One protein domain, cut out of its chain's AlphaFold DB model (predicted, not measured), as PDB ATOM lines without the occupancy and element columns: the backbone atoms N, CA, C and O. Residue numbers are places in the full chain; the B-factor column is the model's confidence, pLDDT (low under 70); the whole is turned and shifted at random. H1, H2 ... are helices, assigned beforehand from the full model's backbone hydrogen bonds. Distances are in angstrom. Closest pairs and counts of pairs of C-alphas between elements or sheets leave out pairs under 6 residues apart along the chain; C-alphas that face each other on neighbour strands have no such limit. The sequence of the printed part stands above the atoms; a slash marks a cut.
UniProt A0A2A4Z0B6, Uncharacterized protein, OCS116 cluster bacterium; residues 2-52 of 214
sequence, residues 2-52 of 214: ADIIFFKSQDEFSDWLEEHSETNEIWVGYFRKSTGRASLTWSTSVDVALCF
ATOM      1  N   ALA A   2      74.612 102.600 152.620       74.12
ATOM      2  CA  ALA A   2      75.676 102.768 151.644       74.12
ATOM      3  C   ALA A   2      76.761 101.692 151.855       74.12
ATOM      4  O   ALA A   2      76.999 101.248 152.983       74.12
ATOM      5  N   ASP A   3      77.356 101.231 150.757       86.56
ATOM      6  CA  ASP A   3      78.408 100.215 150.782       86.56
ATOM      7  C   ASP A   3      79.703 100.782 151.385       86.56
ATOM      8  O   ASP A   3      79.999 101.972 151.266       86.56
ATOM      9  N   ILE A   4      80.489  99.924 152.044       93.56
ATOM     10  CA  ILE A   4      81.790 100.314 152.610       93.56
ATOM     11  C   ILE A   4      82.848 100.271 151.505       93.56
ATOM     12  O   ILE A   4      83.096  99.209 150.929       93.56
ATOM     13  N   ILE A   5      83.519 101.397 151.266       95.12
ATOM     14  CA  ILE A   5      84.588 101.536 150.269       95.12
ATOM     15  C   ILE A   5      85.948 101.536 150.975       95.12
ATOM     16  O   ILE A   5      86.112 102.135 152.035       95.12
ATOM     17  N   PHE A   6      86.937 100.848 150.403       94.94
ATOM     18  CA  PHE A   6      88.295 100.757 150.950       94.94
ATOM     19  C   PHE A   6      89.291 101.370 149.967       94.94
ATOM     20  O   PHE A   6      89.564 100.772 148.927       94.94
ATOM     21  N   PHE A   7      89.871 102.511 150.330       95.88
ATOM     22  CA  PHE A   7      90.893 103.196 149.535       95.88
ATOM     23  C   PHE A   7      92.304 102.787 149.965       95.88
ATOM     24  O   PHE A   7      92.577 102.563 151.152       95.88
ATOM     25  N   LYS A   8      93.221 102.700 149.003       93.69
ATOM     26  CA  LYS A   8      94.620 102.300 149.206       93.69
ATOM     27  C   LYS A   8      95.539 103.493 149.455       93.69
ATOM     28  O   LYS A   8      96.587 103.296 150.071       93.69
ATOM     29  N   SER A   9      95.169 104.686 148.991       91.94
ATOM     30  CA  SER A   9      95.951 105.925 149.097       91.94
ATOM     31  C   SER A   9      95.057 107.156 149.284       91.94
ATOM     32  O   SER A   9      93.834 107.060 149.202       91.94
ATOM     33  N   GLN A  10      95.686 108.300 149.577       91.88
ATOM     34  CA  GLN A  10      95.017 109.604 149.645       91.88
ATOM     35  C   GLN A  10      94.504 110.028 148.272       91.88
ATOM     36  O   GLN A  10      93.337 110.381 148.179       91.88
ATOM     37  N   ASP A  11      95.324 109.873 147.229       92.25
ATOM     38  CA  ASP A  11      94.948 110.180 145.844       92.25
ATOM     39  C   ASP A  11      93.667 109.444 145.430       92.25
ATOM     40  O   ASP A  11      92.717 110.070 144.990       92.25
ATOM     41  N   GLU A  12      93.568 108.132 145.700       94.75
ATOM     42  CA  GLU A  12      92.378 107.342 145.338       94.75
ATOM     43  C   GLU A  12      91.108 107.836 146.048       94.75
ATOM     44  O   GLU A  12      90.011 107.732 145.505       94.75
ATOM     45  N   PHE A  13      91.236 108.352 147.273       94.50
ATOM     46  CA  PHE A  13      90.101 108.913 148.000       94.50
ATOM     47  C   PHE A  13      89.774 110.341 147.558       94.50
ATOM     48  O   PHE A  13      88.597 110.680 147.484       94.50
ATOM     49  N   SER A  14      90.786 111.146 147.227       91.31
ATOM     50  CA  SER A  14      90.614 112.496 146.684       91.31
ATOM     51  C   SER A  14      89.899 112.449 145.337       91.31
ATOM     52  O   SER A  14      88.844 113.061 145.199       91.31
ATOM     53  N   ASP A  15      90.397 111.633 144.402       92.56
ATOM     54  CA  ASP A  15      89.791 111.420 143.082       92.56
ATOM     55  C   ASP A  15      88.326 110.981 143.227       92.56
ATOM     56  O   ASP A  15      87.430 111.475 142.544       92.56
ATOM     57  N   TRP A  16      88.054 110.073 144.173       94.00
ATOM     58  CA  TRP A  16      86.692 109.618 144.427       94.00
ATOM     59  C   TRP A  16      85.785 110.756 144.910       94.00
ATOM     60  O   TRP A  16      84.661 110.859 144.425       94.00
ATOM     61  N   LEU A  17      86.246 111.606 145.836       90.12
ATOM     62  CA  LEU A  17      85.464 112.746 146.332       90.12
ATOM     63  C   LEU A  17      85.187 113.778 145.230       90.12
ATOM     64  O   LEU A  17      84.066 114.279 145.158       90.12
ATOM     65  N   GLU A  18      86.156 114.044 144.348       88.31
ATOM     66  CA  GLU A  18      85.979 114.933 143.189       88.31
ATOM     67  C   GLU A  18      84.906 114.416 142.222       88.31
ATOM     68  O   GLU A  18      84.066 115.176 141.742       88.31
ATOM     69  N   GLU A  19      84.892 113.108 141.960       91.50
ATOM     70  CA  GLU A  19      83.932 112.483 141.043       91.50
ATOM     71  C   GLU A  19      82.521 112.313 141.642       91.50
ATOM     72  O   GLU A  19      81.565 112.068 140.902       91.50
ATOM     73  N   HIS A  20      82.371 112.425 142.967       90.38
ATOM     74  CA  HIS A  20      81.152 112.046 143.695       90.38
ATOM     75  C   HIS A  20      80.547 113.182 144.539       90.38
ATOM     76  O   HIS A  20      79.933 112.910 145.574       90.38
ATOM     77  N   SER A  21      80.634 114.436 144.076       80.69
ATOM     78  CA  SER A  21      80.130 115.637 144.777       80.69
ATOM     79  C   SER A  21      78.644 115.592 145.171       80.69
ATOM     80  O   SER A  21      78.242 116.221 146.144       80.69
ATOM     81  N   GLU A  22      77.825 114.827 144.446       83.06
ATOM     82  CA  GLU A  22      76.382 114.662 144.704       83.06
ATOM     83  C   GLU A  22      76.069 113.563 145.743       83.06
ATOM     84  O   GLU A  22      74.906 113.255 146.019       83.06
ATOM     85  N   THR A  23      77.092 112.902 146.295       84.25
ATOM     86  CA  THR A  23      76.900 111.803 147.246       84.25
ATOM     87  C   THR A  23      76.683 112.327 148.662       84.25
ATOM     88  O   THR A  23      77.541 112.985 149.237       84.25
ATOM     89  N   ASN A  24      75.556 111.950 149.273       83.00
ATOM     90  CA  ASN A  24      75.182 112.416 150.615       83.00
ATOM     91  C   ASN A  24      76.002 111.791 151.760       83.00
ATOM     92  O   ASN A  24      76.106 112.380 152.832       83.00
ATOM     93  N   GLU A  25      76.521 110.572 151.582       86.69
ATOM     94  CA  GLU A  25      77.327 109.882 152.595       86.69
ATOM     95  C   GLU A  25      78.284 108.858 151.973       86.69
ATOM     96  O   GLU A  25      77.958 108.204 150.982       86.69
ATOM     97  N   ILE A  26      79.438 108.652 152.610       90.06
ATOM     98  CA  ILE A  26      80.360 107.553 152.307       90.06
ATOM     99  C   ILE A  26      80.787 106.849 153.596       90.06
ATOM    100  O   ILE A  26      81.116 107.482 154.599       90.06
ATOM    101  N   TRP A  27      80.839 105.516 153.554       92.56
ATOM    102  CA  TRP A  27      81.451 104.706 154.603       92.56
ATOM    103  C   TRP A  27      82.849 104.269 154.171       92.56
ATOM    104  O   TRP A  27      83.004 103.409 153.305       92.56
ATOM    105  N   VAL A  28      83.878 104.843 154.798       93.56
ATOM    106  CA  VAL A  28      85.281 104.514 154.509       93.56
ATOM    107  C   VAL A  28      85.771 103.396 155.428       93.56
ATOM    108  O   VAL A  28      85.779 103.522 156.654       93.56
ATOM    109  N   GLY A  29      86.186 102.284 154.830       94.00
ATOM    110  CA  GLY A  29      86.757 101.132 155.513       94.00
ATOM    111  C   GLY A  29      88.279 101.212 155.622       94.00
ATOM    112  O   GLY A  29      88.970 101.513 154.652       94.00
ATOM    113  N   TYR A  30      88.813 100.854 156.795       94.12
ATOM    114  CA  TYR A  30      90.256 100.804 157.053       94.12
ATOM    115  C   TYR A  30      90.696  99.379 157.391       94.12
ATOM    116  O   TYR A  30      90.162  98.748 158.311       94.12
ATOM    117  N   PHE A  31      91.709  98.859 156.698       92.19
ATOM    118  CA  PHE A  31      92.319  97.585 157.078       92.19
ATOM    119  C   PHE A  31      93.305  97.766 158.237       92.19
ATOM    120  O   PHE A  31      94.066  98.730 158.313       92.19
ATOM    121  N   ARG A  32      93.352  96.784 159.147       89.94
ATOM    122  CA  ARG A  32      94.396  96.745 160.183       89.94
ATOM    123  C   ARG A  32      95.759  96.511 159.538       89.94
ATOM    124  O   ARG A  32      95.876  95.662 158.655       89.94
ATOM    125  N   LYS A  33      96.807  97.142 160.080       85.94
ATOM    126  CA  LYS A  33      98.203  96.948 159.634       85.94
ATOM    127  C   LYS A  33      98.606  95.468 159.545       85.94
ATOM    128  O   LYS A  33      99.286  95.071 158.608       85.94
ATOM    129  N   SER A  34      98.128  94.634 160.473       91.69
ATOM    130  CA  SER A  34      98.414  93.191 160.516       91.69
ATOM    131  C   SER A  34      97.907  92.404 159.305       91.69
ATOM    132  O   SER A  34      98.323  91.269 159.105       91.69
ATOM    133  N   THR A  35      96.986  92.965 158.519       91.62
ATOM    134  CA  THR A  35      96.446  92.302 157.325       91.62
ATOM    135  C   THR A  35      97.402  92.353 156.133       91.62
ATOM    136  O   THR A  35      97.186  91.622 155.170       91.62
ATOM    137  N   GLY A  36      98.421  93.223 156.165       90.88
ATOM    138  CA  GLY A  36      99.340  93.445 155.043       90.88
ATOM    139  C   GLY A  36      98.697  94.094 153.812       90.88
ATOM    140  O   GLY A  36      99.339  94.189 152.771       90.88
ATOM    141  N   ARG A  37      97.433  94.527 153.904       91.81
ATOM    142  CA  ARG A  37      96.714  95.194 152.812       91.81
ATOM    143  C   ARG A  37      97.008  96.690 152.823       91.81
ATOM    144  O   ARG A  37      97.013  97.303 153.891       91.81
ATOM    145  N   ALA A  38      97.207  97.265 151.638       90.44
ATOM    146  CA  ALA A  38      97.236  98.715 151.471       90.44
ATOM    147  C   ALA A  38      95.888  99.306 151.906       90.44
ATOM    148  O   ALA A  38      94.835  98.743 151.603       90.44
ATOM    149  N   SER A  39      95.943 100.392 152.667       92.38
ATOM    150  CA  SER A  39      94.780 101.050 153.249       92.38
ATOM    151  C   SER A  39      95.163 102.466 153.637       92.38
ATOM    152  O   SER A  39      96.251 102.676 154.180       92.38
ATOM    153  N   LEU A  40      94.228 103.398 153.475       91.94
ATOM    154  CA  LEU A  40      94.264 104.654 154.212       91.94
ATOM    155  C   LEU A  40      94.372 104.404 155.720       91.94
ATOM    156  O   LEU A  40      93.931 103.374 156.247       91.94
ATOM    157  N   THR A  41      94.938 105.380 156.420       88.88
ATOM    158  CA  THR A  41      94.754 105.547 157.862       88.88
ATOM    159  C   THR A  41      93.675 106.593 158.119       88.88
ATOM    160  O   THR A  41      93.397 107.421 157.254       88.88
ATOM    161  N   TRP A  42      93.116 106.594 159.328       87.31
ATOM    162  CA  TRP A  42      92.151 107.616 159.728       87.31
ATOM    163  C   TRP A  42      92.714 109.044 159.618       87.31
ATOM    164  O   TRP A  42      91.998 109.939 159.187       87.31
ATOM    165  N   SER A  43      93.990 109.281 159.960       86.31
ATOM    166  CA  SER A  43      94.542 110.643 159.856       86.31
ATOM    167  C   SER A  43      94.628 111.078 158.397       86.31
ATOM    168  O   SER A  43      94.113 112.124 158.041       86.31
ATOM    169  N   THR A  44      95.156 110.213 157.530       86.50
ATOM    170  CA  THR A  44      95.305 110.510 156.100       86.50
ATOM    171  C   THR A  44      93.965 110.685 155.383       86.50
ATOM    172  O   THR A  44      93.895 111.436 154.419       86.50
ATOM    173  N   SER A  45      92.898 110.006 155.829       88.12
ATOM    174  CA  SER A  45      91.550 110.243 155.295       88.12
ATOM    175  C   SER A  45      90.963 111.566 155.772       88.12
ATOM    176  O   SER A  45      90.255 112.208 155.011       88.12
ATOM    177  N   VAL A  46      91.251 111.984 157.010       85.69
ATOM    178  CA  VAL A  46      90.840 113.309 157.501       85.69
ATOM    179  C   VAL A  46      91.564 114.402 156.722       85.69
ATOM    180  O   VAL A  46      90.907 115.343 156.298       85.69
ATOM    181  N   ASP A  47      92.863 114.242 156.458       85.06
ATOM    182  CA  ASP A  47      93.641 115.205 155.669       85.06
ATOM    183  C   ASP A  47      93.017 115.444 154.284       85.06
ATOM    184  O   ASP A  47      92.916 116.585 153.855       85.06
ATOM    185  N   VAL A  48      92.547 114.380 153.615       87.06
ATOM    186  CA  VAL A  48      91.854 114.489 152.319       87.06
ATOM    187  C   VAL A  48      90.451 115.063 152.486       87.06
ATOM    188  O   VAL A  48      90.086 115.979 151.766       87.06
ATOM    189  N   ALA A  49      89.655 114.567 153.437       85.25
ATOM    190  CA  ALA A  49      88.274 115.016 153.614       85.25
ATOM    191  C   ALA A  49      88.176 116.509 153.976       85.25
ATOM    192  O   ALA A  49      87.224 117.168 153.574       85.25
ATOM    193  N   LEU A  50      89.165 117.055 154.695       82.25
ATOM    194  CA  LEU A  50      89.251 118.488 155.003       82.25
ATOM    195  C   LEU A  50      89.478 119.364 153.763       82.25
ATOM    196  O   LEU A  50      89.265 120.573 153.842       82.25
ATOM    197  N   CYS A  51      89.884 118.774 152.637       83.31
ATOM    198  CA  CYS A  51      90.019 119.472 151.364       83.31
ATOM    199  C   CYS A  51      88.689 119.643 150.614       83.31
ATOM    200  O   CYS A  51      88.685 120.234 149.540       83.31
ATOM    201  N   PHE A  52      87.574 119.146 151.161       81.56
ATOM    202  CA  PHE A  52      86.260 119.198 150.527       81.56
ATOM    203  C   PHE A  52      85.212 119.767 151.486       81.56
ATOM    204  O   PHE A  52      85.163 119.426 152.668       81.56
TER     205      PHE A  52
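AT A GLANCE: This is residues 2 to 52 of the 214 residues of an uncharacterized protein of OCS116 cluster bacterium (UniProt A0A2A4Z0B6). There is little regular structure here: two short helices, H1 and H2, lie side by side, and a long link with no named element joins them, folding back near Ser 34 beyond the helices. Residues 27 to 28 of this link pair in parallel with residues 4 to 5. The printed part has 51 residues, with 18 in the helices, H1 before H2, and no named strand; the class is all helix. It is compact, with a radius of gyration of the C-alphas of 10.9 A, and elongated, spanning 34 by 22 by 14 A.

IN THESE COORDINATES: H1, residues 10 to 19, begins at C-alpha (95.017, 109.604, 149.645) and is 14.3 A long. H2, residues 42 to 49, is 10.4 A long and ends at C-alpha (88.274, 115.016, 153.614).

HOW THE PARTS SIT: H1 and H2 touch; their closest C-alphas, of Ser 14 and Val 48, are 6.1 A apart. They run the same way at a tilt of 36 degrees, only just steep. In both, every O i to N i+4 pair is within hydrogen-bond range.

THE WHOLE: The C-alphas farthest apart, of Glu 22 and Ser 34, are separated by 34.6 A. The link from H1 to H2 is long, 22 residues. The printed part has no cut, and no printed residue is under 70 in pLDDT.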